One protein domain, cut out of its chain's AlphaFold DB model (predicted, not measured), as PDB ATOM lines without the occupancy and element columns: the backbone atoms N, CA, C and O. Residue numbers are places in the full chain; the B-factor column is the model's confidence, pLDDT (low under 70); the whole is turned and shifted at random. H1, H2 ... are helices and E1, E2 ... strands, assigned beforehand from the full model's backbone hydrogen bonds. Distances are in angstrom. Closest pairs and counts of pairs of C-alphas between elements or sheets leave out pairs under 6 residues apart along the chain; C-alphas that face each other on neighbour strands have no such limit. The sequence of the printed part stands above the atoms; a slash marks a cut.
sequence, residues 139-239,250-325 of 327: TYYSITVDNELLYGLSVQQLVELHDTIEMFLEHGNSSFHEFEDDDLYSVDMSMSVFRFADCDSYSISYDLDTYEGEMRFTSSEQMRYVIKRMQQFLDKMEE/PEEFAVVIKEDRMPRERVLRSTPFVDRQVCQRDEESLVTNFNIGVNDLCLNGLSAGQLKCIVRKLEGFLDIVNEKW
ATOM      1  N   THR A 139      10.639 -18.780 -57.286       69.44
ATOM      2  CA  THR A 139      10.202 -17.884 -56.240       69.44
ATOM      3  C   THR A 139      11.097 -18.206 -55.069       69.44
ATOM      4  O   THR A 139      10.986 -19.254 -54.433       69.44
ATOM      5  N   TYR A 140      12.088 -17.347 -54.897       80.81
ATOM      6  CA  TYR A 140      12.955 -17.388 -53.749       80.81
ATOM      7  C   TYR A 140      12.323 -16.586 -52.634       80.81
ATOM      8  O   TYR A 140      11.476 -15.725 -52.864       80.81
ATOM      9  N   TYR A 141      12.753 -16.875 -51.421       85.88
ATOM     10  CA  TYR A 141      12.284 -16.205 -50.231       85.88
ATOM     11  C   TYR A 141      13.457 -15.608 -49.475       85.88
ATOM     12  O   TYR A 141      14.625 -15.960 -49.679       85.88
ATOM     13  N   SER A 142      13.115 -14.675 -48.604       91.94
ATOM     14  CA  SER A 142      14.042 -14.041 -47.690       91.94
ATOM     15  C   SER A 142      13.470 -14.021 -46.284       91.94
ATOM     16  O   SER A 142      12.260 -13.857 -46.115       91.94
ATOM     17  N   ILE A 143      14.358 -14.165 -45.305       93.38
ATOM     18  CA  ILE A 143      14.082 -13.978 -43.884       93.38
ATOM     19  C   ILE A 143      14.950 -12.809 -43.431       93.38
ATOM     20  O   ILE A 143      16.171 -12.844 -43.578       93.38
ATOM     21  N   THR A 144      14.321 -11.760 -42.920       92.69
ATOM     22  CA  THR A 144      15.002 -10.626 -42.289       92.69
ATOM     23  C   THR A 144      14.720 -10.662 -40.801       92.69
ATOM     24  O   THR A 144      13.556 -10.764 -40.412       92.69
ATOM     25  N   VAL A 145      15.766 -10.567 -39.991       91.50
ATOM     26  CA  VAL A 145      15.668 -10.404 -38.539       91.50
ATOM     27  C   VAL A 145      16.471  -9.164 -38.195       91.50
ATOM     28  O   VAL A 145      17.662  -9.095 -38.491       91.50
ATOM     29  N   ASP A 146      15.792  -8.152 -37.664       86.62
ATOM     30  CA  ASP A 146      16.351  -6.816 -37.458       86.62
ATOM     31  C   ASP A 146      16.993  -6.257 -38.747       86.62
ATOM     32  O   ASP A 146      16.276  -5.883 -39.679       86.62
ATOM     33  N   ASN A 147      18.329  -6.222 -38.828       84.81
ATOM     34  CA  ASN A 147      19.085  -5.728 -39.987       84.81
ATOM     35  C   ASN A 147      19.801  -6.834 -40.783       84.81
ATOM     36  O   ASN A 147      20.444  -6.538 -41.794       84.81
ATOM     37  N   GLU A 148      19.708  -8.089 -40.349       90.31
ATOM     38  CA  GLU A 148      20.371  -9.227 -40.984       90.31
ATOM     39  C   GLU A 148      19.416  -9.986 -41.912       90.31
ATOM     40  O   GLU A 148      18.194  -9.963 -41.744       90.31
ATOM     41  N   LEU A 149      19.963 -10.627 -42.951       91.38
ATOM     42  CA  LEU A 149      19.175 -11.117 -44.079       91.38
ATOM     43  C   LEU A 149      19.681 -12.455 -44.626       91.38
ATOM     44  O   LEU A 149      20.747 -12.525 -45.238       91.38
ATOM     45  N   LEU A 150      18.824 -13.472 -44.543       91.62
ATOM     46  CA  LEU A 150      18.922 -14.697 -45.335       91.62
ATOM     47  C   LEU A 150      18.100 -14.522 -46.608       91.62
ATOM     48  O   LEU A 150      16.958 -14.065 -46.560       91.62
ATOM     49  N   TYR A 151      18.661 -14.875 -47.760       90.69
ATOM     50  CA  TYR A 151      17.987 -14.695 -49.043       90.69
ATOM     51  C   TYR A 151      18.283 -15.828 -50.021       90.69
ATOM     52  O   TYR A 151      19.139 -16.685 -49.791       90.69
ATOM     53  N   GLY A 152      17.544 -15.837 -51.130       83.81
ATOM     54  CA  GLY A 152      17.647 -16.902 -52.116       83.81
ATOM     55  C   GLY A 152      17.088 -18.235 -51.619       83.81
ATOM     56  O   GLY A 152      17.438 -19.260 -52.188       83.81
ATOM     57  N   LEU A 153      16.247 -18.263 -50.587       85.38
ATOM     58  CA  LEU A 153      15.754 -19.497 -49.964       85.38
ATOM     59  C   LEU A 153      14.705 -20.171 -50.851       85.38
ATOM     60  O   LEU A 153      13.823 -19.491 -51.368       85.38
ATOM     61  N   SER A 154      14.799 -21.484 -51.067       80.12
ATOM     62  CA  SER A 154      13.693 -22.253 -51.663       80.12
ATOM     63  C   SER A 154      12.621 -22.559 -50.609       80.12
ATOM     64  O   SER A 154      12.893 -22.469 -49.416       80.12
ATOM     65  N   VAL A 155      11.417 -22.971 -51.034       76.81
ATOM     66  CA  VAL A 155      10.386 -23.474 -50.099       76.81
ATOM     67  C   VAL A 155      10.934 -24.633 -49.263       76.81
ATOM     68  O   VAL A 155      10.760 -24.635 -48.054       76.81
ATOM     69  N   GLN A 156      11.662 -25.565 -49.888       77.31
ATOM     70  CA  GLN A 156      12.316 -26.671 -49.187       77.31
ATOM     71  C   GLN A 156      13.252 -26.172 -48.080       77.31
ATOM     72  O   GLN A 156      13.139 -26.623 -46.952       77.31
ATOM     73  N   GLN A 157      14.114 -25.192 -48.371       83.75
ATOM     74  CA  GLN A 157      15.025 -24.638 -47.365       83.75
ATOM     75  C   GLN A 157      14.283 -23.917 -46.230       83.75
ATOM     76  O   GLN A 157      14.797 -23.867 -45.121       83.75
ATOM     77  N   LEU A 158      13.091 -23.358 -46.481       82.12
ATOM     78  CA  LEU A 158      12.248 -22.795 -45.418       82.12
ATOM     79  C   LEU A 158      11.660 -23.884 -44.511       82.12
ATOM     80  O   LEU A 158      11.639 -23.690 -43.301       82.12
ATOM     81  N   VAL A 159      11.208 -25.006 -45.085       78.94
ATOM     82  CA  VAL A 159      10.707 -26.172 -44.330       78.94
ATOM     83  C   VAL A 159      11.835 -26.800 -43.514       78.94
ATOM     84  O   VAL A 159      11.718 -26.946 -42.307       78.94
ATOM     85  N   GLU A 160      12.971 -27.077 -44.151       85.00
ATOM     86  CA  GLU A 160      14.158 -27.621 -43.488       85.00
ATOM     87  C   GLU A 160      14.619 -26.730 -42.330       85.00
ATOM     88  O   GLU A 160      14.953 -27.231 -41.259       85.00
ATOM     89  N   LEU A 161      14.617 -25.405 -42.513       87.94
ATOM     90  CA  LEU A 161      14.996 -24.462 -41.463       87.94
ATOM     91  C   LEU A 161      13.960 -24.414 -40.328       87.94
ATOM     92  O   LEU A 161      14.361 -24.342 -39.171       87.94
ATOM     93  N   HIS A 162      12.661 -24.503 -40.633       88.06
ATOM     94  CA  HIS A 162      11.605 -24.639 -39.626       88.06
ATOM     95  C   HIS A 162      11.829 -25.883 -38.754       88.06
ATOM     96  O   HIS A 162      12.038 -25.754 -37.547       88.06
ATOM     97  N   ASP A 163      11.887 -27.062 -39.376       82.19
ATOM     98  CA  ASP A 163      11.962 -28.348 -38.677       82.19
ATOM     99  C   ASP A 163      13.273 -28.488 -37.891       82.19
ATOM    100  O   ASP A 163      13.300 -28.994 -36.768       82.19
ATOM    101  N   THR A 164      14.379 -27.993 -38.457       85.69
ATOM    102  CA  THR A 164      15.687 -28.029 -37.790       85.69
ATOM    103  C   THR A 164      15.674 -27.191 -36.515       85.69
ATOM    104  O   THR A 164      16.174 -27.653 -35.491       85.69
ATOM    105  N   ILE A 165      15.101 -25.983 -36.553       86.94
ATOM    106  CA  ILE A 165      15.010 -25.121 -35.370       86.94
ATOM    107  C   ILE A 165      14.029 -25.706 -34.349       86.94
ATOM    108  O   ILE A 165      14.336 -25.715 -33.159       86.94
ATOM    109  N   GLU A 166      12.875 -26.207 -34.792       83.50
ATOM    110  CA  GLU A 166      11.871 -26.817 -33.917       83.50
ATOM    111  C   GLU A 166      12.465 -27.997 -33.137       83.50
ATOM    112  O   GLU A 166      12.501 -27.970 -31.906       83.50
ATOM    113  N   MET A 167      13.062 -28.968 -33.835       79.56
ATOM    114  CA  MET A 167      13.719 -30.110 -33.191       79.56
ATOM    115  C   MET A 167      14.865 -29.700 -32.258       79.56
ATOM    116  O   MET A 167      15.122 -30.378 -31.257       79.56
ATOM    117  N   PHE A 168      15.586 -28.628 -32.603       82.38
ATOM    118  CA  PHE A 168      16.672 -28.090 -31.787       82.38
ATOM    119  C   PHE A 168      16.151 -27.487 -30.479       82.38
ATOM    120  O   PHE A 168      16.728 -27.728 -29.420       82.38
ATOM    121  N   LEU A 169      15.034 -26.755 -30.532       79.31
ATOM    122  CA  LEU A 169      14.363 -26.202 -29.354       79.31
ATOM    123  C   LEU A 169      13.745 -27.298 -28.469       79.31
ATOM    124  O   LEU A 169      13.780 -27.181 -27.244       79.31
ATOM    125  N   GLU A 170      13.214 -28.372 -29.062       74.38
ATOM    126  CA  GLU A 170      12.647 -29.516 -28.332       74.38
ATOM    127  C   GLU A 170      13.687 -30.315 -27.534       74.38
ATOM    128  O   GLU A 170      13.366 -30.853 -26.474       74.38
ATOM    129  N   HIS A 171      14.939 -30.392 -28.005       63.25
ATOM    130  CA  HIS A 171      15.991 -31.186 -27.353       63.25
ATOM    131  C   HIS A 171      16.556 -30.582 -26.058       63.25
ATOM    132  O   HIS A 171      17.396 -31.213 -25.419       63.25
ATOM    133  N   GLY A 172      16.028 -29.442 -25.610       54.91
ATOM    134  CA  GLY A 172      16.131 -29.009 -24.222       54.91
ATOM    135  C   GLY A 172      17.459 -28.355 -23.841       54.91
ATOM    136  O   GLY A 172      18.556 -28.845 -24.096       54.91
ATOM    137  N   ASN A 173      17.321 -27.212 -23.174       55.56
ATOM    138  CA  ASN A 173      18.384 -26.347 -22.685       55.56
ATOM    139  C   ASN A 173      19.347 -27.076 -21.738       55.56
ATOM    140  O   ASN A 173      19.023 -27.297 -20.572       55.56
ATOM    141  N   SER A 174      20.577 -27.336 -22.184       48.41
ATOM    142  CA  SER A 174      21.701 -27.423 -21.250       48.41
ATOM    143  C   SER A 174      21.849 -26.074 -20.538       48.41
ATOM    144  O   SER A 174      21.844 -25.017 -21.185       48.41
ATOM    145  N   SER A 175      21.894 -26.103 -19.211       46.75
ATOM    146  CA  SER A 175      22.234 -24.957 -18.375       46.75
ATOM    147  C   SER A 175      23.744 -24.739 -18.398       46.75
ATOM    148  O   SER A 175      24.521 -25.675 -18.572       46.75
ATOM    149  N   PHE A 176      24.151 -23.479 -18.268       51.00
ATOM    150  CA  PHE A 176      25.555 -23.086 -18.233       51.00
ATOM    151  C   PHE A 176      25.772 -22.171 -17.042       51.00
ATOM    152  O   PHE A 176      24.958 -21.287 -16.771       51.00
ATOM    153  N   HIS A 177      26.879 -22.386 -16.342       53.28
ATOM    154  CA  HIS A 177      27.256 -21.590 -15.187       53.28
ATOM    155  C   HIS A 177      28.458 -20.716 -15.520       53.28
ATOM    156  O   HIS A 177      29.503 -21.230 -15.925       53.28
ATOM    157  N   GLU A 178      28.326 -19.413 -15.268       55.84
ATOM    158  CA  GLU A 178      29.445 -18.468 -15.278       55.84
ATOM    159  C   GLU A 178      30.597 -18.997 -14.425       55.84
ATOM    160  O   GLU A 178      30.391 -19.548 -13.336       55.84
ATOM    161  N   PHE A 179      31.824 -18.872 -14.920       61.09
ATOM    162  CA  PHE A 179      33.030 -19.205 -14.169       61.09
ATOM    163  C   PHE A 179      33.739 -17.970 -13.622       61.09
ATOM    164  O   PHE A 179      33.704 -16.906 -14.228       61.09
ATOM    165  N   GLU A 180      34.363 -18.136 -12.450       58.22
ATOM    166  CA  GLU A 180      35.160 -17.093 -11.799       58.22
ATOM    167  C   GLU A 180      36.351 -16.756 -12.686       58.22
ATOM    168  O   GLU A 180      37.112 -17.655 -13.046       58.22
ATOM    169  N   ASP A 181      36.490 -15.493 -13.063       56.06
ATOM    170  CA  ASP A 181      37.647 -15.013 -13.803       56.06
ATOM    171  C   ASP A 181      38.846 -14.776 -12.874       56.06
ATOM    172  O   ASP A 181      38.673 -14.504 -11.684       56.06
ATOM    173  N   ASP A 182      40.056 -14.929 -13.405       56.31
ATOM    174  CA  ASP A 182      41.305 -14.694 -12.676       56.31
ATOM    175  C   ASP A 182      42.227 -13.872 -13.597       56.31
ATOM    176  O   ASP A 182      42.706 -14.388 -14.608       56.31
ATOM    177  N   ASP A 183      42.463 -12.600 -13.242       57.72
ATOM    178  CA  ASP A 183      43.067 -11.506 -14.045       57.72
ATOM    179  C   ASP A 183      44.483 -11.773 -14.624       57.72
ATOM    180  O   ASP A 183      45.157 -10.864 -15.120       57.72
ATOM    181  N   LEU A 184      45.019 -12.990 -14.507       58.66
ATOM    182  CA  LEU A 184      46.398 -13.309 -14.871       58.66
ATOM    183  C   LEU A 184      46.609 -13.529 -16.375       58.66
ATOM    184  O   LEU A 184      47.672 -13.157 -16.877       58.66
ATOM    185  N   TYR A 185      45.663 -14.160 -17.082       62.41
ATOM    186  CA  TYR A 185      45.817 -14.536 -18.495       62.41
ATOM    187  C   TYR A 185      44.475 -14.560 -19.234       62.41
ATOM    188  O   TYR A 185      43.555 -15.241 -18.790       62.41
ATOM    189  N   SER A 186      44.421 -13.905 -20.397       67.25
ATOM    190  CA  SER A 186      43.229 -13.822 -21.244       67.25
ATOM    191  C   SER A 186      42.939 -15.127 -21.989       67.25
ATOM    192  O   SER A 186      43.783 -15.560 -22.792       67.25
ATOM    193  N   VAL A 187      41.794 -15.765 -21.728       69.44
ATOM    194  CA  VAL A 187      41.400 -17.041 -22.351       69.44
ATOM    195  C   VAL A 187      39.909 -17.032 -22.670       69.44
ATOM    196  O   VAL A 187      39.079 -17.210 -21.779       69.44
ATOM    197  N   ASP A 188      39.586 -16.963 -23.960       73.38
ATOM    198  CA  ASP A 188      38.213 -17.075 -24.438       73.38
ATOM    199  C   ASP A 188      37.873 -18.548 -24.670       73.38
ATOM    200  O   ASP A 188      38.574 -19.269 -25.386       73.38
ATOM    201  N   MET A 189      36.767 -19.005 -24.087       73.75
ATOM    202  CA  MET A 189      36.212 -20.326 -24.369       73.75
ATOM    203  C   MET A 189      34.829 -20.209 -24.976       73.75
ATOM    204  O   MET A 189      33.964 -19.477 -24.486       73.75
ATOM    205  N   SER A 190      34.618 -20.981 -26.035       75.25
ATOM    206  CA  SER A 190      33.317 -21.128 -26.656       75.25
ATOM    207  C   SER A 190      32.957 -22.589 -26.845       75.25
ATOM    208  O   SER A 190      33.804 -23.442 -27.111       75.25
ATOM    209  N   MET A 191      31.671 -22.877 -26.718       79.94
ATOM    210  CA  MET A 191      31.103 -24.143 -27.135       79.94
ATOM    211  C   MET A 191      29.943 -23.867 -28.070       79.94
ATOM    212  O   MET A 191      29.081 -23.045 -27.765       79.94
ATOM    213  N   SER A 192      29.918 -24.591 -29.180       81.06
ATOM    214  CA  SER A 192      28.880 -24.458 -30.194       81.06
ATOM    215  C   SER A 192      28.230 -25.817 -30.435       81.06
ATOM    216  O   SER A 192      28.931 -26.807 -30.682       81.06
ATOM    217  N   VAL A 193      26.904 -25.871 -30.308       83.56
ATOM    218  CA  VAL A 193      26.087 -27.061 -30.578       83.56
ATOM    219  C   VAL A 193      25.348 -26.842 -31.886       83.56
ATOM    220  O   VAL A 193      24.402 -26.062 -31.942       83.56
ATOM    221  N   PHE A 194      25.751 -27.577 -32.915       85.69
ATOM    222  CA  PHE A 194      25.204 -27.474 -34.258       85.69
ATOM    223  C   PHE A 194      24.218 -28.589 -34.560       85.69
ATOM    224  O   PHE A 194      24.424 -29.749 -34.190       85.69
ATOM    225  N   ARG A 195      23.215 -28.248 -35.363       85.19
ATOM    226  CA  ARG A 195      22.401 -29.207 -36.098       85.19
ATOM    227  C   ARG A 195      22.231 -28.748 -37.540       85.19
ATOM    228  O   ARG A 195      21.808 -27.621 -37.782       85.19
ATOM    229  N   PHE A 196      22.529 -29.641 -38.476       85.06
ATOM    230  CA  PHE A 196      22.257 -29.457 -39.902       85.06
ATOM    231  C   PHE A 196      20.953 -30.162 -40.280       85.06
ATOM    232  O   PHE A 196      20.641 -31.211 -39.719       85.06
ATOM    233  N   ALA A 197      20.213 -29.617 -41.246       78.94
ATOM    234  CA  ALA A 197      18.944 -30.195 -41.693       78.94
ATOM    235  C   ALA A 197      19.093 -31.579 -42.353       78.94
ATOM    236  O   ALA A 197      18.163 -32.378 -42.336       78.94
ATOM    237  N   ASP A 198      20.264 -31.882 -42.918       78.38
ATOM    238  CA  ASP A 198      20.576 -33.160 -43.570       78.38
ATOM    239  C   ASP A 198      21.157 -34.214 -42.612       78.38
ATOM    240  O   ASP A 198      21.530 -35.310 -43.042       78.38
ATOM    241  N   CYS A 199      21.248 -33.898 -41.316       73.56
ATOM    242  CA  CYS A 199      21.878 -34.749 -40.322       73.56
ATOM    243  C   CYS A 199      20.989 -34.963 -39.091       73.56
ATOM    244  O   CYS A 199      20.603 -34.027 -38.392       73.56
ATOM    245  N   ASP A 200      20.766 -36.231 -38.740       65.69
ATOM    246  CA  ASP A 200      20.007 -36.627 -37.544       65.69
ATOM    247  C   ASP A 200      20.815 -36.516 -36.236       65.69
ATOM    248  O   ASP A 200      20.381 -36.995 -35.187       65.69
ATOM    249  N   SER A 201      22.012 -35.925 -36.276       68.38
ATOM    250  CA  SER A 201      22.908 -35.832 -35.121       68.38
ATOM    251  C   SER A 201      23.319 -34.397 -34.816       68.38
ATOM    252  O   SER A 201      23.442 -33.565 -35.714       68.38
ATOM    253  N   TYR A 202      23.563 -34.133 -33.534       74.50
ATOM    254  CA  TYR A 202      24.149 -32.884 -33.068       74.50
ATOM    255  C   TYR A 202      25.671 -32.967 -33.134       74.50
ATOM    256  O   TYR A 202      26.265 -33.980 -32.755       74.50
ATOM    257  N   SER A 203      26.304 -31.885 -33.569       76.88
ATOM    258  CA  SER A 203      27.747 -31.708 -33.445       76.88
ATOM    259  C   SER A 203      28.032 -30.753 -32.296       76.88
ATOM    260  O   SER A 203      27.401 -29.707 -32.200       76.88
ATOM    261  N   ILE A 204      28.971 -31.110 -31.427       76.38
ATOM    262  CA  ILE A 204      29.451 -30.226 -30.365       76.38
ATOM    263  C   ILE A 204      30.897 -29.893 -30.685       76.38
ATOM    264  O   ILE A 204      31.723 -30.790 -30.872       76.38
ATOM    265  N   SER A 205      31.192 -28.604 -30.745       78.56
ATOM    266  CA  SER A 205      32.544 -28.088 -30.914       78.56
ATOM    267  C   SER A 205      32.922 -27.245 -29.707       78.56
ATOM    268  O   SER A 205      32.078 -26.557 -29.134       78.56
ATOM    269  N   TYR A 206      34.191 -27.333 -29.332       75.12
ATOM    270  CA  TYR A 206      34.795 -26.535 -28.281       75.12
ATOM    271  C   TYR A 206      35.923 -25.747 -28.925       75.12
ATOM    272  O   TYR A 206      36.794 -26.347 -29.560       75.12
ATOM    273  N   ASP A 207      35.889 -24.433 -28.767       74.12
ATOM    274  CA  ASP A 207      36.918 -23.534 -29.261       74.12
ATOM    275  C   ASP A 207      37.543 -22.787 -28.089       74.12
ATOM    276  O   ASP A 207      36.852 -22.366 -27.155       74.12
ATOM    277  N   LEU A 208      38.864 -22.660 -28.133       75.38
ATOM    278  CA  LEU A 208      39.648 -21.976 -27.117       75.38
ATOM    279  C   LEU A 208      40.590 -21.017 -27.826       75.38
ATOM    280  O   LEU A 208      41.496 -21.455 -28.539       75.38
ATOM    281  N   ASP A 209      40.380 -19.726 -27.592       72.12
ATOM    282  CA  ASP A 209      41.245 -18.678 -28.106       72.12
ATOM    283  C   ASP A 209      42.134 -18.146 -26.979       72.12
ATOM    284  O   ASP A 209      41.694 -17.837 -25.869       72.12
ATOM    285  N   THR A 210      43.430 -18.087 -27.263       69.69
ATOM    286  CA  THR A 210      44.441 -17.546 -26.358       69.69
ATOM    287  C   THR A 210      45.187 -16.458 -27.101       69.69
ATOM    288  O   THR A 210      45.578 -16.671 -28.246       69.69
ATOM    289  N   TYR A 211      45.474 -15.337 -26.434       59.75
ATOM    290  CA  TYR A 211      46.131 -14.159 -27.027       59.75
ATOM    291  C   TYR A 211      47.392 -14.468 -27.864       59.75
ATOM    292  O   TYR A 211      47.711 -13.757 -28.819       59.75
ATOM    293  N   GLU A 212      48.111 -15.548 -27.552       59.69
ATOM    294  CA  GLU A 212      49.129 -16.092 -28.445       59.69
ATOM    295  C   GLU A 212      48.499 -17.094 -29.421       59.69
ATOM    296  O   GLU A 212      48.322 -18.264 -29.093       59.69
ATOM    297  N   GLY A 213      48.225 -16.652 -30.654       53.88
ATOM    298  CA  GLY A 213      47.647 -17.471 -31.736       53.88
ATOM    299  C   GLY A 213      48.445 -18.725 -32.149       53.88
ATOM    300  O   GLY A 213      48.086 -19.401 -33.110       53.88
ATOM    301  N   GLU A 214      49.519 -19.067 -31.432       55.78
ATOM    302  CA  GLU A 214      50.164 -20.375 -31.462       55.78
ATOM    303  C   GLU A 214      50.507 -20.819 -30.027       55.78
ATOM    304  O   GLU A 214      51.385 -20.233 -29.393       55.78
ATOM    305  N   MET A 215      49.958 -21.958 -29.572       57.94
ATOM    306  CA  MET A 215      50.335 -22.625 -28.303       57.94
ATOM    307  C   MET A 215      51.851 -22.890 -28.140       57.94
ATOM    308  O   MET A 215      52.317 -23.328 -27.089       57.94
ATOM    309  N   ARG A 216      52.642 -22.687 -29.203       56.72
ATOM    310  CA  ARG A 216      54.098 -22.863 -29.240       56.72
ATOM    311  C   ARG A 216      54.862 -21.801 -28.453       56.72
ATOM    312  O   ARG A 216      56.013 -22.062 -28.104       56.72
ATOM    313  N   PHE A 217      54.260 -20.640 -28.197       54.81
ATOM    314  CA  PHE A 217      54.893 -19.548 -27.448       54.81
ATOM    315  C   PHE A 217      54.435 -19.469 -25.985       54.81
ATOM    316  O   PHE A 217      55.086 -18.818 -25.168       54.81
ATOM    317  N   THR A 218      53.409 -20.245 -25.633       65.38
ATOM    318  CA  THR A 218      52.769 -20.217 -24.321       65.38
ATOM    319  C   THR A 218      53.702 -20.752 -23.233       65.38
ATOM    320  O   THR A 218      54.259 -21.848 -23.335       65.38
ATOM    321  N   SER A 219      53.878 -19.998 -22.149       73.19
ATOM    322  CA  SER A 219      54.678 -20.437 -20.999       73.19
ATOM    323  C   SER A 219      54.044 -21.642 -20.289       73.19
ATOM    324  O   SER A 219      52.836 -21.867 -20.344       73.19
ATOM    325  N   SER A 220      54.836 -22.412 -19.534       77.44
ATOM    326  CA  SER A 220      54.306 -23.544 -18.755       77.44
ATOM    327  C   SER A 220      53.284 -23.131 -17.684       77.44
ATOM    328  O   SER A 220      52.453 -23.946 -17.284       77.44
ATOM    329  N   GLU A 221      53.355 -21.890 -17.193       75.56
ATOM    330  CA  GLU A 221      52.376 -21.339 -16.247       75.56
ATOM    331  C   GLU A 221      51.042 -21.050 -16.942       75.56
ATOM    332  O   GLU A 221      49.999 -21.479 -16.452       75.56
ATOM    333  N   GLN A 222      51.084 -20.443 -18.130       70.50
ATOM    334  CA  GLN A 222      49.907 -20.229 -18.976       70.50
ATOM    335  C   GLN A 222      49.276 -21.545 -19.439       70.50
ATOM    336  O   GLN A 222      48.063 -21.697 -19.368       70.50
ATOM    337  N   MET A 223      50.075 -22.545 -19.832       74.81
ATOM    338  CA  MET A 223      49.548 -23.871 -20.186       74.81
ATOM    339  C   MET A 223      48.806 -24.517 -19.009       74.81
ATOM    340  O   MET A 223      47.736 -25.094 -19.182       74.81
ATOM    341  N   ARG A 224      49.349 -24.404 -17.789       77.81
ATOM    342  CA  ARG A 224      48.684 -24.908 -16.578       77.81
ATOM    343  C   ARG A 224      47.376 -24.165 -16.307       77.81
ATOM    344  O   ARG A 224      46.412 -24.797 -15.880       77.81
ATOM    345  N   TYR A 225      47.354 -22.858 -16.547       76.88
ATOM    346  CA  TYR A 225      46.153 -22.041 -16.429       76.88
ATOM    347  C   TYR A 225      45.078 -22.480 -17.432       76.88
ATOM    348  O   TYR A 225      43.984 -22.844 -17.012       76.88
ATOM    349  N   VAL A 226      45.418 -22.582 -18.722       75.25
ATOM    350  CA  VAL A 226      44.518 -23.063 -19.786       75.25
ATOM    351  C   VAL A 226      43.931 -24.436 -19.449       75.25
ATOM    352  O   VAL A 226      42.719 -24.610 -19.508       75.25
ATOM    353  N   ILE A 227      44.757 -25.395 -19.013       77.00
ATOM    354  CA  ILE A 227      44.286 -26.735 -18.615       77.00
ATOM    355  C   ILE A 227      43.293 -26.656 -17.449       77.00
ATOM    356  O   ILE A 227      42.274 -27.343 -17.458       77.00
ATOM    357  N   LYS A 228      43.570 -25.820 -16.440       78.62
ATOM    358  CA  LYS A 228      42.666 -25.633 -15.298       78.62
ATOM    359  C   LYS A 228      41.325 -25.047 -15.749       78.62
ATOM    360  O   LYS A 228      40.289 -25.504 -15.278       78.62
ATOM    361  N   ARG A 229      41.347 -24.079 -16.670       72.56
ATOM    362  CA  ARG A 229      40.145 -23.442 -17.220       72.56
ATOM    363  C   ARG A 229      39.327 -24.421 -18.070       72.56
ATOM    364  O   ARG A 229      38.127 -24.531 -17.851       72.56
ATOM    365  N   MET A 230      39.973 -25.214 -18.929       74.62
ATOM    366  CA  MET A 230      39.319 -26.303 -19.674       74.62
ATOM    367  C   MET A 230      38.650 -27.317 -18.737       74.62
ATOM    368  O   MET A 230      37.517 -27.715 -18.978       74.62
ATOM    369  N   GLN A 231      39.326 -27.724 -17.658       75.38
ATOM    370  CA  GLN A 231      38.754 -28.669 -16.695       75.38
ATOM    371  C   GLN A 231      37.518 -28.082 -16.002       75.38
ATOM    372  O   GLN A 231      36.483 -28.729 -15.968       75.38
ATOM    373  N   GLN A 232      37.596 -26.836 -15.525       72.12
ATOM    374  CA  GLN A 232      36.451 -26.140 -14.920       72.12
ATOM    375  C   GLN A 232      35.273 -26.000 -15.890       72.12
ATOM    376  O   GLN A 232      34.122 -26.101 -15.473       72.12
ATOM    377  N   PHE A 233      35.566 -25.756 -17.168       68.50
ATOM    378  CA  PHE A 233      34.565 -25.686 -18.221       68.50
ATOM    379  C   PHE A 233      33.864 -27.039 -18.398       68.50
ATOM    380  O   PHE A 233      32.642 -27.104 -18.329       68.50
ATOM    381  N   LEU A 234      34.624 -28.129 -18.544       70.38
ATOM    382  CA  LEU A 234      34.077 -29.480 -18.702       70.38
ATOM    383  C   LEU A 234      33.305 -29.961 -17.465       70.38
ATOM    384  O   LEU A 234      32.223 -30.518 -17.614       70.38
ATOM    385  N   ASP A 235      33.810 -29.702 -16.258       68.62
ATOM    386  CA  ASP A 235      33.148 -30.111 -15.011       68.62
ATOM    387  C   ASP A 235      31.753 -29.462 -14.889       68.62
ATOM    388  O   ASP A 235      30.778 -30.118 -14.530       68.62
ATOM    389  N   LYS A 236      31.625 -28.186 -15.282       64.62
ATOM    390  CA  LYS A 236      30.343 -27.460 -15.285       64.62
ATOM    391  C   LYS A 236      29.379 -27.904 -16.385       64.62
ATOM    392  O   LYS A 236      28.174 -27.724 -16.228       64.62
ATOM    393  N   MET A 237      29.888 -28.470 -17.479       60.47
ATOM    394  CA  MET A 237      29.068 -29.052 -18.547       60.47
ATOM    395  C   MET A 237      28.404 -30.364 -18.121       60.47
ATOM    396  O   MET A 237      27.306 -30.673 -18.582       60.47
ATOM    397  N   GLU A 238      29.066 -31.145 -17.264       55.28
ATOM    398  CA  GLU A 238      28.576 -32.451 -16.811       55.28
ATOM    399  C   GLU A 238      27.582 -32.358 -15.639       55.28
ATOM    400  O   GLU A 238      26.761 -33.261 -15.475       55.28
ATOM    401  N   GLU A 239      27.604 -31.278 -14.844       52.78
ATOM    402  CA  GLU A 239      26.803 -31.173 -13.610       52.78
ATOM    403  C   GLU A 239      25.300 -30.899 -13.806       52.78
ATOM    404  O   GLU A 239      24.538 -31.107 -12.868       52.78
ATOM    405  N   PRO A 250       5.608 -12.017 -24.304       50.81
ATOM    406  CA  PRO A 250       5.622 -11.919 -25.758       50.81
ATOM    407  C   PRO A 250       6.297 -10.611 -26.190       50.81
ATOM    408  O   PRO A 250       5.645  -9.577 -26.322       50.81
ATOM    409  N   GLU A 251       7.609 -10.654 -26.404       59.47
ATOM    410  CA  GLU A 251       8.322  -9.634 -27.165       59.47
ATOM    411  C   GLU A 251       8.020  -9.828 -28.653       59.47
ATOM    412  O   GLU A 251       8.146 -10.917 -29.219       59.47
ATOM    413  N   GLU A 252       7.552  -8.760 -29.295       67.19
ATOM    414  CA  GLU A 252       7.224  -8.769 -30.714       67.19
ATOM    415  C   GLU A 252       8.493  -8.459 -31.519       67.19
ATOM    416  O   GLU A 252       8.849  -7.304 -31.744       67.19
ATOM    417  N   PHE A 253       9.212  -9.508 -31.926       80.19
ATOM    418  CA  PHE A 253      10.444  -9.369 -32.705       80.19
ATOM    419  C   PHE A 253      10.167  -9.001 -34.172       80.19
ATOM    420  O   PHE A 253       9.239  -9.514 -34.824       80.19
ATOM    421  N   ALA A 254      11.030  -8.149 -34.733       84.62
ATOM    422  CA  ALA A 254      10.970  -7.676 -36.115       84.62
ATOM    423  C   ALA A 254      11.491  -8.729 -37.115       84.62
ATOM    424  O   ALA A 254      12.475  -8.526 -37.820       84.62
ATOM    425  N   VAL A 255      10.806  -9.873 -37.185       88.56
ATOM    426  CA  VAL A 255      11.069 -10.939 -38.164       88.56
ATOM    427  C   VAL A 255      10.163 -10.762 -39.386       88.56
ATOM    428  O   VAL A 255       8.942 -10.669 -39.239       88.56
ATOM    429  N   VAL A 256      10.717 -10.731 -40.595       90.69
ATOM    430  CA  VAL A 256       9.952 -10.585 -41.846       90.69
ATOM    431  C   VAL A 256      10.320 -11.699 -42.813       90.69
ATOM    432  O   VAL A 256      11.486 -11.856 -43.160       90.69
ATOM    433  N   ILE A 257       9.309 -12.427 -43.292       90.12
ATOM    434  CA  ILE A 257       9.452 -13.488 -44.294       90.12
ATOM    435  C   ILE A 257       8.655 -13.087 -45.529       90.12
ATOM    436  O   ILE A 257       7.483 -12.718 -45.424       90.12
ATOM    437  N   LYS A 258       9.295 -13.094 -46.699       90.50
ATOM    438  CA  LYS A 258       8.650 -12.684 -47.953       90.50
ATOM    439  C   LYS A 258       9.324 -13.273 -49.179       90.50
ATOM    440  O   LYS A 258      10.502 -13.626 -49.143       90.50
ATOM    441  N   GLU A 259       8.583 -13.282 -50.283       86.50
ATOM    442  CA  GLU A 259       9.119 -13.523 -51.623       86.50
ATOM    443  C   GLU A 259      10.245 -12.524 -51.937       86.50
ATOM    444  O   GLU A 259      10.074 -11.301 -51.852       86.50
ATOM    445  N   ASP A 260      11.400 -13.051 -52.316       78.56
ATOM    446  CA  ASP A 260      12.550 -12.303 -52.789       78.56
ATOM    447  C   ASP A 260      12.495 -12.191 -54.315       78.56
ATOM    448  O   ASP A 260      12.818 -13.117 -55.060       78.56
ATOM    449  N   ARG A 261      12.045 -11.026 -54.782       68.50
ATOM    450  CA  ARG A 261      11.895 -10.710 -56.210       68.50
ATOM    451  C   ARG A 261      13.165 -10.132 -56.832       68.50
ATOM    452  O   ARG A 261      13.144  -9.751 -58.000       68.50
ATOM    453  N   MET A 262      14.251 -10.026 -56.064       62.44
ATOM    454  CA  MET A 262      15.521  -9.496 -56.544       62.44
ATOM    455  C   MET A 262      16.479 -10.651 -56.857       62.44
ATOM    456  O   MET A 262      16.953 -11.318 -55.938       62.44
ATOM    457  N   PRO A 263      16.838 -10.885 -58.132       51.69
ATOM    458  CA  PRO A 263      17.869 -11.853 -58.465       51.69
ATOM    459  C   PRO A 263      19.223 -11.329 -57.981       51.69
ATOM    460  O   PRO A 263      19.799 -10.411 -58.564       51.69
ATOM    461  N   ARG A 264      19.735 -11.906 -56.894       65.94
ATOM    462  CA  ARG A 264      21.101 -11.660 -56.425       65.94
ATOM    463  C   ARG A 264      22.003 -12.738 -57.014       65.94
ATOM    464  O   ARG A 264      21.749 -13.931 -56.843       65.94
ATOM    465  N   GLU A 265      23.007 -12.325 -57.782       51.50
ATOM    466  CA  GLU A 265      23.907 -13.265 -58.448       51.50
ATOM    467  C   GLU A 265      24.744 -14.043 -57.421       51.50
ATOM    468  O   GLU A 265      25.389 -13.451 -56.563       51.50
ATOM    469  N   ARG A 266      24.774 -15.376 -57.585       56.41
ATOM    470  CA  ARG A 266      25.619 -16.353 -56.864       56.41
ATOM    471  C   ARG A 266      25.268 -16.572 -55.388       56.41
ATOM    472  O   ARG A 266      26.020 -16.217 -54.493       56.41
ATOM    473  N   VAL A 267      24.167 -17.284 -55.164       62.84
ATOM    474  CA  VAL A 267      23.867 -17.933 -53.881       62.84
ATOM    475  C   VAL A 267      24.411 -19.365 -53.938       62.84
ATOM    476  O   VAL A 267      23.909 -20.174 -54.727       62.84
ATOM    477  N   LEU A 268      25.463 -19.662 -53.166       72.38
ATOM    478  CA  LEU A 268      25.925 -21.036 -52.934       72.38
ATOM    479  C   LEU A 268      24.797 -21.784 -52.231       72.38
ATOM    480  O   LEU A 268      24.242 -21.279 -51.269       72.38
ATOM    481  N   ARG A 269      24.381 -22.937 -52.756       77.44
ATOM    482  CA  ARG A 269      23.314 -23.725 -52.132       77.44
ATOM    483  C   ARG A 269      23.937 -24.587 -51.051       77.44
ATOM    484  O   ARG A 269      24.712 -25.477 -51.390       77.44
ATOM    485  N   SER A 270      23.602 -24.317 -49.796       83.69
ATOM    486  CA  SER A 270      24.049 -25.123 -48.659       83.69
ATOM    487  C   SER A 270      22.890 -25.474 -47.734       83.69
ATOM    488  O   SER A 270      21.835 -24.830 -47.764       83.69
ATOM    489  N   THR A 271      23.083 -26.555 -46.981       86.06
ATOM    490  CA  THR A 271      22.108 -27.104 -46.042       86.06
ATOM    491  C   THR A 271      21.827 -26.092 -44.926       86.06
ATOM    492  O   THR A 271      22.779 -25.525 -44.382       86.06
ATOM    493  N   PRO A 272      20.552 -25.852 -44.570       89.88
ATOM    494  CA  PRO A 272      20.211 -25.087 -43.382       89.88
ATOM    495  C   PRO A 272      20.825 -25.679 -42.112       89.88
ATOM    496  O   PRO A 272      20.915 -26.899 -41.958       89.88
ATOM    497  N   PHE A 273      21.209 -24.816 -41.181       91.94
ATOM    498  CA  PHE A 273      21.666 -25.211 -39.859       91.94
ATOM    499  C   PHE A 273      21.188 -24.241 -38.786       91.94
ATOM    500  O   PHE A 273      20.880 -23.075 -39.055       91.94
ATOM    501  N   VAL A 274      21.185 -24.737 -37.557       91.81
ATOM    502  CA  VAL A 274      21.052 -23.955 -36.331       91.81
ATOM    503  C   VAL A 274      22.221 -24.286 -35.416       91.81
ATOM    504  O   VAL A 274      22.701 -25.421 -35.373       91.81
ATOM    505  N   ASP A 275      22.687 -23.273 -34.711       89.94
ATOM    506  CA  ASP A 275      23.791 -23.333 -33.777       89.94
ATOM    507  C   ASP A 275      23.393 -22.630 -32.484       89.94
ATOM    508  O   ASP A 275      22.789 -21.557 -32.510       89.94
ATOM    509  N   ARG A 276      23.751 -23.227 -31.353       87.25
ATOM    510  CA  ARG A 276      23.760 -22.549 -30.062       87.25
ATOM    511  C   ARG A 276      25.200 -22.359 -29.644       87.25
ATOM    512  O   ARG A 276      25.872 -23.333 -29.307       87.25
ATOM    513  N   GLN A 277      25.599 -21.102 -29.553       83.25
ATOM    514  CA  GLN A 277      26.916 -20.706 -29.109       83.25
ATOM    515  C   GLN A 277      26.853 -20.202 -27.668       83.25
ATOM    516  O   GLN A 277      26.074 -19.306 -27.330       83.25
ATOM    517  N   VAL A 278      27.693 -20.776 -26.815       79.00
ATOM    518  CA  VAL A 278      27.936 -20.300 -25.455       79.00
ATOM    519  C   VAL A 278      29.360 -19.791 -25.387       79.00
ATOM    520  O   VAL A 278      30.296 -20.546 -25.645       79.00
ATOM    521  N   CYS A 279      29.516 -18.516 -25.049       75.06
ATOM    522  CA  CYS A 279      30.805 -17.854 -24.922       75.06
ATOM    523  C   CYS A 279      30.902 -17.168 -23.568       75.06
ATOM    524  O   CYS A 279      29.949 -16.537 -23.113       75.06
ATOM    525  N   GLN A 280      32.078 -17.225 -22.963       71.06
ATOM    526  CA  GLN A 280      32.444 -16.331 -21.876       71.06
ATOM    527  C   GLN A 280      33.841 -15.799 -22.196       71.06
ATOM    528  O   GLN A 280      34.773 -16.586 -22.379       71.06
ATOM    529  N   ARG A 281      33.928 -14.475 -22.347       69.50
ATOM    530  CA  ARG A 281      35.179 -13.736 -22.548       69.50
ATOM    531  C   ARG A 281      35.675 -13.192 -21.215       69.50
ATOM    532  O   ARG A 281      34.900 -13.136 -20.257       69.50
ATOM    533  N   ASP A 282      36.940 -12.792 -21.161       62.72
ATOM    534  CA  ASP A 282      37.512 -12.186 -19.954       62.72
ATOM    535  C   ASP A 282      36.687 -10.971 -19.499       62.72
ATOM    536  O   ASP A 282      36.266 -10.149 -20.313       62.72
ATOM    537  N   GLU A 283      36.453 -10.868 -18.191       60.28
ATOM    538  CA  GLU A 283      35.640  -9.837 -17.532       60.28
ATOM    539  C   GLU A 283      34.174  -9.715 -18.026       60.28
ATOM    540  O   GLU A 283      33.433  -8.847 -17.553       60.28
ATOM    541  N   GLU A 284      33.709 -10.589 -18.930       65.06
ATOM    542  CA  GLU A 284      32.345 -10.596 -19.467       65.06
ATOM    543  C   GLU A 284      31.491 -11.716 -18.848       65.06
ATOM    544  O   GLU A 284      31.947 -12.827 -18.565       65.06
ATOM    545  N   SER A 285      30.203 -11.421 -18.651       66.81
ATOM    546  CA  SER A 285      29.196 -12.418 -18.275       66.81
ATOM    547  C   SER A 285      29.075 -13.499 -19.344       66.81
ATOM    548  O   SER A 285      29.295 -13.237 -20.528       66.81
ATOM    549  N   LEU A 286      28.636 -14.691 -18.952       69.31
ATOM    550  CA  LEU A 286      28.381 -15.769 -19.904       69.31
ATOM    551  C   LEU A 286      27.253 -15.368 -20.864       69.31
ATOM    552  O   LEU A 286      26.134 -15.063 -20.452       69.31
ATOM    553  N   VAL A 287      27.545 -15.395 -22.162       73.94
ATOM    554  CA  VAL A 287      26.597 -15.074 -23.228       73.94
ATOM    555  C   VAL A 287      26.183 -16.363 -23.927       73.94
ATOM    556  O   VAL A 287      27.018 -17.148 -24.371       73.94
ATOM    557  N   THR A 288      24.872 -16.576 -24.042       78.00
ATOM    558  CA  THR A 288      24.294 -17.640 -24.870       78.00
ATOM    559  C   THR A 288      23.538 -17.009 -26.024       78.00
ATOM    560  O   THR A 288      22.563 -16.296 -25.797       78.00
ATOM    561  N   ASN A 289      23.956 -17.323 -27.245       86.25
ATOM    562  CA  ASN A 289      23.333 -16.844 -28.470       86.25
ATOM    563  C   ASN A 289      23.027 -18.005 -29.415       86.25
ATOM    564  O   ASN A 289      23.614 -19.083 -29.322       86.25
ATOM    565  N   PHE A 290      22.122 -17.759 -30.353       90.00
ATOM    566  CA  PHE A 290      21.769 -18.696 -31.404       90.00
ATOM    567  C   PHE A 290      22.153 -18.129 -32.764       90.00
ATOM    568  O   PHE A 290      21.985 -16.939 -33.025       90.00
ATOM    569  N   ASN A 291      22.627 -18.993 -33.649       92.50
ATOM    570  CA  ASN A 291      22.902 -18.646 -35.031       92.50
ATOM    571  C   ASN A 291      22.072 -19.564 -35.933       92.50
ATOM    572  O   ASN A 291      21.918 -20.751 -35.647       92.50
ATOM    573  N   ILE A 292      21.524 -19.035 -37.023       94.19
ATOM    574  CA  ILE A 292      20.923 -19.861 -38.079       94.19
ATOM    575  C   ILE A 292      21.583 -19.525 -39.398       94.19
ATOM    576  O   ILE A 292      21.855 -18.358 -39.680       94.19
ATOM    577  N   GLY A 293      21.846 -20.524 -40.226       92.88
ATOM    578  CA  GLY A 293      22.523 -20.283 -41.487       92.88
ATOM    579  C   GLY A 293      22.072 -21.202 -42.596       92.88
ATOM    580  O   GLY A 293      21.550 -22.286 -42.374       92.88
ATOM    581  N   VAL A 294      22.217 -20.699 -43.813       91.44
ATOM    582  CA  VAL A 294      21.828 -21.358 -45.056       91.44
ATOM    583  C   VAL A 294      22.439 -20.571 -46.204       91.44
ATOM    584  O   VAL A 294      22.527 -19.343 -46.161       91.44
ATOM    585  N   ASN A 295      22.832 -21.267 -47.261       88.44
ATOM    586  CA  ASN A 295      23.433 -20.663 -48.443       88.44
ATOM    587  C   ASN A 295      24.689 -19.805 -48.172       88.44
ATOM    588  O   ASN A 295      24.902 -18.783 -48.826       88.44
ATOM    589  N   ASP A 296      25.486 -20.201 -47.177       85.62
ATOM    590  CA  ASP A 296      26.669 -19.481 -46.673       85.62
ATOM    591  C   ASP A 296      26.357 -18.079 -46.119       85.62
ATOM    592  O   ASP A 296      27.240 -17.236 -45.954       85.62
ATOM    593  N   LEU A 297      25.084 -17.828 -45.814       91.06
ATOM    594  CA  LEU A 297      24.615 -16.686 -45.046       91.06
ATOM    595  C   LEU A 297      24.282 -17.162 -43.638       91.06
ATOM    596  O   LEU A 297      23.824 -18.289 -43.451       91.06
ATOM    597  N   CYS A 298      24.473 -16.291 -42.655       91.75
ATOM    598  CA  CYS A 298      24.155 -16.594 -41.272       91.75
ATOM    599  C   CYS A 298      23.523 -15.375 -40.605       91.75
ATOM    600  O   CYS A 298      23.980 -14.252 -40.827       91.75
ATOM    601  N   LEU A 299      22.463 -15.615 -39.837       92.94
ATOM    602  CA  LEU A 299      21.969 -14.680 -38.839       92.94
ATOM    603  C   LEU A 299      22.646 -15.037 -37.522       92.94
ATOM    604  O   LEU A 299      22.505 -16.179 -37.077       92.94
ATOM    605  N   ASN A 300      23.376 -14.095 -36.936       91.50
ATOM    606  CA  ASN A 300      24.187 -14.342 -35.747       91.50
ATOM    607  C   ASN A 300      23.594 -13.658 -34.519       91.50
ATOM    608  O   ASN A 300      22.924 -12.633 -34.625       91.50
ATOM    609  N   GLY A 301      23.908 -14.175 -33.332       87.75
ATOM    610  CA  GLY A 301      23.610 -13.454 -32.092       87.75
ATOM    611  C   GLY A 301      22.121 -13.408 -31.735       87.75
ATOM    612  O   GLY A 301      21.699 -12.495 -31.030       87.75
ATOM    613  N   LEU A 302      21.317 -14.349 -32.233       89.38
ATOM    614  CA  LEU A 302      19.880 -14.392 -31.979       89.38
ATOM    615  C   LEU A 302      19.597 -14.795 -30.530       89.38
ATOM    616  O   LEU A 302      20.230 -15.703 -29.990       89.38
ATOM    617  N   SER A 303      18.592 -14.178 -29.916       87.12
ATOM    618  CA  SER A 303      18.046 -14.622 -28.633       87.12
ATOM    619  C   SER A 303      17.140 -15.850 -28.796       87.12
ATOM    620  O   SER A 303      16.623 -16.137 -29.882       87.12
ATOM    621  N   ALA A 304      16.872 -16.561 -27.695       84.06
ATOM    622  CA  ALA A 304      15.902 -17.660 -27.689       84.06
ATOM    623  C   ALA A 304      14.498 -17.189 -28.122       84.06
ATOM    624  O   ALA A 304      13.803 -17.887 -28.866       84.06
ATOM    625  N   GLY A 305      14.096 -15.986 -27.697       84.81
ATOM    626  CA  GLY A 305      12.851 -15.345 -28.116       84.81
ATOM    627  C   GLY A 305      12.791 -15.083 -29.625       84.81
ATOM    628  O   GLY A 305      11.785 -15.409 -30.262       84.81
ATOM    629  N   GLN A 306      13.879 -14.576 -30.222       88.44
ATOM    630  CA  GLN A 306      13.975 -14.379 -31.674       88.44
ATOM    631  C   GLN A 306      13.865 -15.709 -32.423       88.44
ATOM    632  O   GLN A 306      13.100 -15.801 -33.383       88.44
ATOM    633  N   LEU A 307      14.550 -16.756 -31.952       88.75
ATOM    634  CA  LEU A 307      14.517 -18.080 -32.572       88.75
ATOM    635  C   LEU A 307      13.098 -18.681 -32.567       88.75
ATOM    636  O   LEU A 307      12.593 -19.092 -33.612       88.75
ATOM    637  N   LYS A 308      12.396 -18.626 -31.426       88.38
ATOM    638  CA  LYS A 308      10.981 -19.036 -31.319       88.38
ATOM    639  C   LYS A 308      10.064 -18.200 -32.220       88.38
ATOM    640  O   LYS A 308       9.100 -18.718 -32.784       88.38
ATOM    641  N   CYS A 309      10.330 -16.899 -32.352       89.69
ATOM    642  CA  CYS A 309       9.554 -16.022 -33.225       89.69
ATOM    643  C   CYS A 309       9.742 -16.373 -34.707       89.69
ATOM    644  O   CYS A 309       8.761 -16.347 -35.454       89.69
ATOM    645  N   ILE A 310      10.961 -16.730 -35.123       90.62
ATOM    646  CA  ILE A 310      11.264 -17.194 -36.482       90.62
ATOM    647  C   ILE A 310      10.463 -18.458 -36.802       90.62
ATOM    648  O   ILE A 310       9.785 -18.469 -37.827       90.62
ATOM    649  N   VAL A 311      10.460 -19.459 -35.914       89.19
ATOM    650  CA  VAL A 311       9.675 -20.700 -36.091       89.19
ATOM    651  C   VAL A 311       8.196 -20.391 -36.302       89.19
ATOM    652  O   VAL A 311       7.640 -20.751 -37.333       89.19
ATOM    653  N   ARG A 312       7.577 -19.612 -35.402       88.81
ATOM    654  CA  ARG A 312       6.152 -19.240 -35.514       88.81
ATOM    655  C   ARG A 312       5.819 -18.511 -36.817       88.81
ATOM    656  O   ARG A 312       4.755 -18.723 -37.396       88.81
ATOM    657  N   LYS A 313       6.691 -17.604 -37.275       89.94
ATOM    658  CA  LYS A 313       6.463 -16.885 -38.539       89.94
ATOM    659  C   LYS A 313       6.708 -17.774 -39.756       89.94
ATOM    660  O   LYS A 313       6.024 -17.577 -40.755       89.94
ATOM    661  N   LEU A 314       7.646 -18.720 -39.684       86.44
ATOM    662  CA  LEU A 314       7.864 -19.722 -40.729       86.44
ATOM    663  C   LEU A 314       6.661 -20.644 -40.864       86.44
ATOM    664  O   LEU A 314       6.178 -20.794 -41.978       86.44
ATOM    665  N   GLU A 315       6.147 -21.174 -39.755       84.75
ATOM    666  CA  GLU A 315       4.950 -22.020 -39.717       84.75
ATOM    667  C   GLU A 315       3.777 -21.324 -40.430       84.75
ATOM    668  O   GLU A 315       3.298 -21.792 -41.464       84.75
ATOM    669  N   GLY A 316       3.420 -20.111 -39.986       79.12
ATOM    670  CA  GLY A 316       2.334 -19.347 -40.607       79.12
ATOM    671  C   GLY A 316       2.600 -18.943 -42.065       79.12
ATOM    672  O   GLY A 316       1.667 -18.821 -42.857       79.12
ATOM    673  N   PHE A 317       3.860 -18.734 -42.455       82.31
ATOM    674  CA  PHE A 317       4.211 -18.451 -43.848       82.31
ATOM    675  C   PHE A 317       4.083 -19.696 -44.737       82.31
ATOM    676  O   PHE A 317       3.572 -19.603 -45.854       82.31
ATOM    677  N   LEU A 318       4.535 -20.853 -44.249       76.88
ATOM    678  CA  LEU A 318       4.478 -22.129 -44.955       76.88
ATOM    679  C   LEU A 318       3.034 -22.595 -45.153       76.88
ATOM    680  O   LEU A 318       2.724 -23.092 -46.236       76.88
ATOM    681  N   ASP A 319       2.143 -22.343 -44.192       72.94
ATOM    682  CA  ASP A 319       0.705 -22.583 -44.345       72.94
ATOM    683  C   ASP A 319       0.116 -21.795 -45.527       72.94
ATOM    684  O   ASP A 319      -0.537 -22.371 -46.401       72.94
ATOM    685  N   ILE A 320       0.425 -20.496 -45.626       73.50
ATOM    686  CA  ILE A 320      -0.037 -19.627 -46.726       73.50
ATOM    687  C   ILE A 320       0.535 -20.080 -48.073       73.50
ATOM    688  O   ILE A 320      -0.156 -20.060 -49.096       73.50
ATOM    689  N   VAL A 321       1.816 -20.456 -48.102       66.69
ATOM    690  CA  VAL A 321       2.441 -20.985 -49.318       66.69
ATOM    691  C   VAL A 321       1.729 -22.274 -49.728       66.69
ATOM    692  O   VAL A 321       1.307 -22.378 -50.875       66.69
ATOM    693  N   ASN A 322       1.516 -23.216 -48.808       58.31
ATOM    694  CA  ASN A 322       0.833 -24.486 -49.066       58.31
ATOM    695  C   ASN A 322      -0.586 -24.289 -49.624       58.31
ATOM    696  O   ASN A 322      -0.965 -24.978 -50.568       58.31
ATOM    697  N   GLU A 323      -1.353 -23.326 -49.103       52.97
ATOM    698  CA  GLU A 323      -2.669 -22.970 -49.649       52.97
ATOM    699  C   GLU A 323      -2.582 -22.498 -51.109       52.97
ATOM    700  O   GLU A 323      -3.297 -23.029 -51.958       52.97
ATOM    701  N   LYS A 324      -1.647 -21.594 -51.436       52.09
ATOM    702  CA  LYS A 324      -1.429 -21.110 -52.815       52.09
ATOM    703  C   LYS A 324      -1.035 -22.210 -53.808       52.09
ATOM    704  O   LYS A 324      -1.315 -22.068 -54.991       52.09
ATOM    705  N   TRP A 325      -0.363 -23.274 -53.360       47.16
ATOM    706  CA  TRP A 325      -0.004 -24.414 -54.218       47.16
ATOM    707  C   TRP A 325      -1.173 -25.382 -54.463       47.16
ATOM    708  O   TRP A 325      -1.077 -26.229 -55.352       47.16
TER     709      TRP A 325
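This is residues 139 to 239 and 250 to 325 of the 327 residues of an uncharacterized protein of Butyricimonas virosa (UniProt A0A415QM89). A long, twisted sheet of five strands, E4 E3 E6 E7 E8, runs through an elongated body; near its E8 edge a small sheet, E2 E1 E5, stands partly face to face with it as a loose sandwich. H1 and H3 pack together on one face of both sheets at that end, while H2 covers E3 and E4 at the far end. The printed part has 177 residues, with three named helices and eight named strands in the order E1 E2 H1 E3 E4 H2 E5 E6 E7 E8 H3; both sheets are antiparallel and the class is mixed, helices and strands. It is only just loose, close to compact, with a radius of gyration of the C-alphas of 19.3 A and spans of 65 by 35 by 30 A.

In the large sheet, E4 is residues 202 to 210, E3 187 to 196 with 28.8 A from first to last C-alpha, E6 273 to 280, E7 287 to 294 and E8 297 to 302. In the small one, E2 is residues 148 to 153, E1 140 to 145 and E5 255 to 260. H1 is residues 155 to 170, 22.7 A; H2 220 to 238, 27.3 A; H3 304 to 325, 31.7 A. E1 begins at C-alpha 140 (12.955, -17.388, -53.749), and H3 ends at C-alpha 325 (-0.004, -24.414, -54.218).

E4 and E3 are a hairpin, with N 194 and O 203 2.8 A apart; E3 and E6 have N 193 and O 276 at 2.9 A. E6 E7 E8 is a meander, each strand the antiparallel neighbour of the one before, with N 275 and O 291 at 2.8 A and N 299 and O 292 at 2.8 A. In the small sheet, N 143 and O 150 are 2.9 A apart, and N 144 and O 256 2.8 A. The sheets' facing parts are 9.7 A centre to centre, their best planes 43 degrees apart; the closest C-alphas of E2 and E8 are Leu 150 and Leu 297, 6.0 A. H1 and H2 on one face of the large sheet make two layers, helices over strands, as do H1 and H3 on one face of the small sheet. H1's height over the large sheet is 8.8 A, its closest C-alphas to E6 being Ile 165 and Val 274, 6.2 A. H2, 10.5 A over the large sheet, is over E4 and E3; the C-alphas of Val 187 and Val 226, the closest of E3 and H2, are 7.3 A apart. H3 is on the same face of the large sheet and is over E5 of the small one, with C-alphas 255 and 310 closest at 6.5 A. H1 and H3 touch at His 162 and Val 311, C-alphas 5.6 A apart, opposite ways at 37 degrees, only just a steep tilt. In H1, H2 and H3 every O i to N i+4 pair is within hydrogen-bond range.

The C-alphas farthest apart, Ser 220 and Lys 324, are 65.4 A apart. Residues 240 to 249 are not printed, and C-alphas 239 and 250 are 31.1 A apart across the cut. The links H1 to E3 and E5 to E6 are long. Mean pLDDT of the printed part is 75.6; 56 residues are under 70, among them 171 to 187 and 210 to 218.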